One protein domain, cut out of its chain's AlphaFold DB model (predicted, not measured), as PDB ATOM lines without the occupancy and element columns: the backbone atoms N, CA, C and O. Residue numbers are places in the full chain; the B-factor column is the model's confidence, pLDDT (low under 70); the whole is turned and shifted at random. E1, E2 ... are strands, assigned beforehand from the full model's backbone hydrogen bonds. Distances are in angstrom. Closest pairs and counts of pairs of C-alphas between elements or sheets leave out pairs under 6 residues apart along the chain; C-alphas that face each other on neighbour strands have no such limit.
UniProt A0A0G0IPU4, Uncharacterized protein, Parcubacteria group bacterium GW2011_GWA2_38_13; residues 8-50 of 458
ATOM      1  N   PRO A   8     -22.840  11.540  31.448       79.88
ATOM      2  CA  PRO A   8     -22.588  11.028  32.790       79.88
ATOM      3  C   PRO A   8     -23.485   9.817  33.071       79.88
ATOM      4  O   PRO A   8     -24.709   9.918  32.990       79.88
ATOM      5  N   ASP A   9     -22.882   8.687  33.432       81.12
ATOM      6  CA  ASP A   9     -23.599   7.473  33.835       81.12
ATOM      7  C   ASP A   9     -23.235   7.145  35.285       81.12
ATOM      8  O   ASP A   9     -22.057   7.061  35.647       81.12
ATOM      9  N   SER A  10     -24.246   6.946  36.134       81.38
ATOM     10  CA  SER A  10     -24.062   6.619  37.552       81.38
ATOM     11  C   SER A  10     -23.270   5.324  37.764       81.38
ATOM     12  O   SER A  10     -22.627   5.163  38.803       81.38
ATOM     13  N   ARG A  11     -23.238   4.433  36.765       84.44
ATOM     14  CA  ARG A  11     -22.433   3.202  36.757       84.44
ATOM     15  C   ARG A  11     -20.935   3.459  36.576       84.44
ATOM     16  O   ARG A  11     -20.136   2.611  36.959       84.44
ATOM     17  N   CYS A  12     -20.548   4.614  36.036       80.31
ATOM     18  CA  CYS A  12     -19.154   4.984  35.784       80.31
ATOM     19  C   CYS A  12     -18.533   5.838  36.909       80.31
ATOM     20  O   CYS A  12     -17.374   6.246  36.815       80.31
ATOM     21  N   GLY A  13     -19.277   6.082  37.995       84.25
ATOM     22  CA  GLY A  13     -18.851   6.924  39.115       84.25
ATOM     23  C   GLY A  13     -18.918   8.424  38.803       84.25
ATOM     24  O   GLY A  13     -19.215   8.841  37.690       84.25
ATOM     25  N   THR A  14     -18.617   9.271  39.791       81.50
ATOM     26  CA  THR A  14     -18.821  10.738  39.720       81.50
ATOM     27  C   THR A  14     -17.976  11.471  38.671       81.50
ATOM     28  O   THR A  14     -18.190  12.659  38.444       81.50
ATOM     29  N   LYS A  15     -17.012  10.791  38.037       80.56
ATOM     30  CA  LYS A  15     -16.119  11.344  37.002       80.56
ATOM     31  C   LYS A  15     -16.053  10.487  35.731       80.56
ATOM     32  O   LYS A  15     -15.159  10.692  34.908       80.56
ATOM     33  N   GLY A  16     -16.933   9.497  35.600       85.31
ATOM     34  CA  GLY A  16     -16.948   8.595  34.456       85.31
ATOM     35  C   GLY A  16     -18.038   8.938  33.448       85.31
ATOM     36  O   GLY A  16     -19.136   9.343  33.825       85.31
ATOM     37  N   VAL A  17     -17.738   8.749  32.165       87.88
ATOM     38  CA  VAL A  17     -18.684   8.908  31.049       87.88
ATOM     39  C   VAL A  17     -18.770   7.617  30.232       87.88
ATOM     40  O   VAL A  17     -17.825   6.821  30.232       87.88
ATOM     41  N   CYS A  18     -19.894   7.405  29.543       84.88
ATOM     42  CA  CYS A  18     -20.064   6.254  28.652       84.88
ATOM     43  C   CYS A  18     -19.233   6.381  27.367       84.88
ATOM     44  O   CYS A  18     -19.274   7.418  26.699       84.88
ATOM     45  N   ASP A  19     -18.535   5.303  26.999       83.38
ATOM     46  CA  ASP A  19     -17.895   5.147  25.691       83.38
ATOM     47  C   ASP A  19     -18.882   4.677  24.602       83.38
ATOM     48  O   ASP A  19     -20.034   4.331  24.873       83.38
ATOM     49  N   GLU A  20     -18.430   4.666  23.348       78.94
ATOM     50  CA  GLU A  20     -19.213   4.266  22.166       78.94
ATOM     51  C   GLU A  20     -19.696   2.800  22.215       78.94
ATOM     52  O   GLU A  20     -20.706   2.422  21.613       78.94
ATOM     53  N   ASN A  21     -19.024   1.968  23.008       80.81
ATOM     54  CA  ASN A  21     -19.351   0.567  23.224       80.81
ATOM     55  C   ASN A  21     -20.239   0.349  24.463       80.81
ATOM     56  O   ASN A  21     -20.773  -0.750  24.637       80.81
ATOM     57  N   GLY A  22     -20.497   1.391  25.261       80.75
ATOM     58  CA  GLY A  22     -21.234   1.331  26.525       80.75
ATOM     59  C   GLY A  22     -20.374   0.955  27.737       80.75
ATOM     60  O   GLY A  22     -20.926   0.582  28.772       80.75
ATOM     61  N   GLY A  23     -19.047   1.014  27.608       82.44
ATOM     62  CA  GLY A  23     -18.083   0.946  28.703       82.44
ATOM     63  C   GLY A  23     -17.919   2.288  29.425       82.44
ATOM     64  O   GLY A  23     -18.499   3.300  29.034       82.44
ATOM     65  N   CYS A  24     -17.145   2.291  30.511       87.31
ATOM     66  CA  CYS A  24     -16.901   3.474  31.336       87.31
ATOM     67  C   CYS A  24     -15.483   4.006  31.128       87.31
ATOM     68  O   CYS A  24     -14.512   3.278  31.338       87.31
ATOM     69  N   ILE A  25     -15.360   5.296  30.813       85.44
ATOM     70  CA  ILE A  25     -14.077   6.004  30.756       85.44
ATOM     71  C   ILE A  25     -14.020   7.009  31.904       85.44
ATOM     72  O   ILE A  25     -14.913   7.842  32.047       85.44
ATOM     73  N   ILE A  26     -12.957   6.957  32.712       87.44
ATOM     74  CA  ILE A  26     -12.705   7.930  33.783       87.44
ATOM     75  C   ILE A  26     -11.868   9.079  33.221       87.44
ATOM     76  O   ILE A  26     -10.710   8.883  32.844       87.44
ATOM     77  N   LEU A  27     -12.441  10.282  33.196       82.12
ATOM     78  CA  LEU A  27     -11.755  11.489  32.739       82.12
ATOM     79  C   LEU A  27     -10.836  12.033  33.845       82.12
ATOM     80  O   LEU A  27     -11.224  12.133  35.013       82.12
ATOM     81  N   LYS A  28      -9.594  12.391  33.493       80.75
ATOM     82  CA  LYS A  28      -8.684  13.101  34.409       80.75
ATOM     83  C   LYS A  28      -9.100  14.571  34.529       80.75
ATOM     84  O   LYS A  28      -9.758  15.110  33.646       80.75
ATOM     85  N   THR A  29      -8.704  15.235  35.617       75.62
ATOM     86  CA  THR A  29      -8.957  16.674  35.816       75.62
ATOM     87  C   THR A  29      -8.482  17.469  34.593       75.62
ATOM     88  O   THR A  29      -7.320  17.350  34.215       75.62
ATOM     89  N   GLY A  30      -9.387  18.238  33.976       73.38
ATOM     90  CA  GLY A  30      -9.125  18.999  32.747       73.38
ATOM     91  C   GLY A  30      -9.476  18.280  31.438       73.38
ATOM     92  O   GLY A  30      -9.213  18.834  30.376       73.38
ATOM     93  N   GLN A  31     -10.052  17.070  31.489       76.75
ATOM     94  CA  GLN A  31     -10.519  16.342  30.306       76.75
ATOM     95  C   GLN A  31     -12.034  16.458  30.091       76.75
ATOM     96  O   GLN A  31     -12.806  16.486  31.046       76.75
ATOM     97  N   THR A  32     -12.472  16.501  28.833       75.38
ATOM     98  CA  THR A  32     -13.881  16.531  28.410       75.38
ATOM     99  C   THR A  32     -14.059  15.630  27.190       75.38
ATOM    100  O   THR A  32     -13.261  15.685  26.256       75.38
ATOM    101  N   ALA A  33     -15.084  14.777  27.197       70.12
ATOM    102  CA  ALA A  33     -15.430  13.963  26.036       70.12
ATOM    103  C   ALA A  33     -16.066  14.843  24.947       70.12
ATOM    104  O   ALA A  33     -16.959  15.639  25.232       70.12
ATOM    105  N   VAL A  34     -15.605  14.695  23.711       70.94
ATOM    106  CA  VAL A  34     -16.130  15.359  22.507       70.94
ATOM    107  C   VAL A  34     -16.512  14.268  21.510       70.94
ATOM    108  O   VAL A  34     -15.871  13.223  21.503       70.94
ATOM    109  N   GLY A  35     -17.597  14.472  20.752       58.00
ATOM    110  CA  GLY A  35     -18.263  13.447  19.929       58.00
ATOM    111  C   GLY A  35     -17.330  12.521  19.127       58.00
ATOM    112  O   GLY A  35     -16.201  12.883  18.814       58.00
ATOM    113  N   ASP A  36     -17.823  11.319  18.813       63.56
ATOM    114  CA  ASP A  36     -17.094  10.242  18.115       63.56
ATOM    115  C   ASP A  36     -15.889   9.658  18.877       63.56
ATOM    116  O   ASP A  36     -14.845   9.354  18.306       63.56
ATOM    117  N   GLY A  37     -16.016   9.476  20.195       59.06
ATOM    118  CA  GLY A  37     -15.014   8.723  20.962       59.06
ATOM    119  C   GLY A  37     -13.796   9.533  21.421       59.06
ATOM    120  O   GLY A  37     -12.920   8.982  22.091       59.06
ATOM    121  N   ALA A  38     -13.718  10.830  21.110       60.69
ATOM    122  CA  ALA A  38     -12.559  11.662  21.419       60.69
ATOM    123  C   ALA A  38     -12.595  12.256  22.845       60.69
ATOM    124  O   ALA A  38     -13.645  12.566  23.408       60.69
ATOM    125  N   ILE A  39     -11.414  12.451  23.443       64.50
ATOM    126  CA  ILE A  39     -11.233  13.102  24.750       64.50
ATOM    127  C   ILE A  39     -10.320  14.312  24.557       64.50
ATOM    128  O   ILE A  39      -9.152  14.160  24.197       64.50
ATOM    129  N   CYS A  40     -10.837  15.508  24.822       57.31
ATOM    130  CA  CYS A  40     -10.072  16.751  24.819       57.31
ATOM    131  C   CYS A  40      -9.548  17.038  26.232       57.31
ATOM    132  O   CYS A  40     -10.253  16.778  27.200       57.31
ATOM    133  N   GLY A  41      -8.321  17.546  26.371       47.59
ATOM    134  CA  GLY A  41      -7.706  17.878  27.662       47.59
ATOM    135  C   GLY A  41      -6.326  17.249  27.838       47.59
ATOM    136  O   GLY A  41      -6.200  16.029  27.987       47.59
ATOM    137  N   ASN A  42      -5.312  18.122  27.852       45.28
ATOM    138  CA  ASN A  42      -3.855  17.886  27.817       45.28
ATOM    139  C   ASN A  42      -3.210  17.855  26.413       45.28
ATOM    140  O   ASN A  42      -2.209  17.166  26.217       45.28
ATOM    141  N   GLY A  43      -3.748  18.633  25.463       47.22
ATOM    142  CA  GLY A  43      -3.131  18.878  24.152       47.22
ATOM    143  C   GLY A  43      -3.425  17.797  23.112       47.22
ATOM    144  O   GLY A  43      -2.535  17.028  22.749       47.22
ATOM    145  N   PHE A  44      -4.666  17.749  22.621       44.81
ATOM    146  CA  PHE A  44      -5.043  16.916  21.477       44.81
ATOM    147  C   PHE A  44      -5.559  17.770  20.320       44.81
ATOM    148  O   PHE A  44      -6.313  18.717  20.524       44.81
ATOM    149  N   CYS A  45      -5.080  17.399  19.136       52.28
ATOM    150  CA  CYS A  45      -5.123  18.138  17.884       52.28
ATOM    151  C   CYS A  45      -6.338  17.777  17.037       52.28
ATOM    152  O   CYS A  45      -6.773  16.622  17.035       52.28
ATOM    153  N   ASP A  46      -6.837  18.752  16.282       54.44
ATOM    154  CA  ASP A  46      -7.930  18.545  15.339       54.44
ATOM    155  C   ASP A  46      -7.404  17.844  14.073       54.44
ATOM    156  O   ASP A  46      -6.799  18.453  13.183       54.44
ATOM    157  N   MET A  47      -7.626  16.528  13.993       46.25
ATOM    158  CA  MET A  47      -7.192  15.720  12.846       46.25
ATOM    159  C   MET A  47      -7.900  16.121  11.544       46.25
ATOM    160  O   MET A  47      -7.328  15.933  10.472       46.25
ATOM    161  N   ASN A  48      -9.079  16.746  11.619       53.97
ATOM    162  CA  ASN A  48      -9.806  17.213  10.436       53.97
ATOM    163  C   ASN A  48      -9.223  18.520   9.872       53.97
ATOM    164  O   ASN A  48      -9.510  18.881   8.733       53.97
ATOM    165  N   LYS A  49      -8.370  19.210  10.643       49.78
ATOM    166  CA  LYS A  49      -7.635  20.417  10.227       49.78
ATOM    167  C   LYS A  49      -6.157  20.165   9.913       49.78
ATOM    168  O   LYS A  49      -5.425  21.108   9.623       49.78
ATOM    169  N   GLY A  50      -5.708  18.908   9.940       41.22
ATOM    170  CA  GLY A  50      -4.315  18.543   9.651       41.22
ATOM    171  C   GLY A  50      -3.338  18.837  10.795       41.22
ATOM    172  O   GLY A  50      -2.126  18.932  10.576       41.22
TER     173      GLY A  50
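Overview. This is residues 8 to 50 of the 458 residues of an uncharacterized protein of Parcubacteria group bacterium GW2011_GWA2_38_13 (UniProt A0A0G0IPU4). With little regular structure, this is a flat chain of two small strand hairpins, E1 with E2 and then E3 with E4, set one after the other along the longest axis, and a tail, residues 44 to 50, sticks out at the far end. The printed part has 43 residues, with 12 in four named strands, E1 to E4 in chain order, and no named helix; it is all strand, in two antiparallel two-stranded sheets. It is only just loose, close to compact, with a radius of gyration of the C-alphas of 11.4 A and spans of 36 by 22 by 10 A.

Along the chain. E1, residues 16 to 18, 7.0 A long, begins at C-alpha 16 (-16.948, 8.595, 34.456). E2, residues 24 to 26, measures 6.6 A. E3 is residues 32 to 34, 6.4 A. E4, residues 38 to 40, 6.6 A, ends at C-alpha 40 (-10.072, 16.751, 24.819).

Arrangement. Hairpin E1 and E2 is antiparallel at 145 degrees, with N 17 and O 25 3.0 A apart, within hydrogen-bond range. Hairpin E3 and E4 is antiparallel at 138 degrees, with N 32 and O 40 at 2.8 A, within range. The closest C-alphas of E1 and E3, Val 17 and Ala 33, are 7.8 A apart. E2 is apart from E3 and E4.

Size, cuts and confidence. The farthest C-alphas, Ser 10 and Gly 50, are 36.2 A apart. The printed part has no cut, and its three links are tight. Residues 35 to 50 have pLDDT under 70.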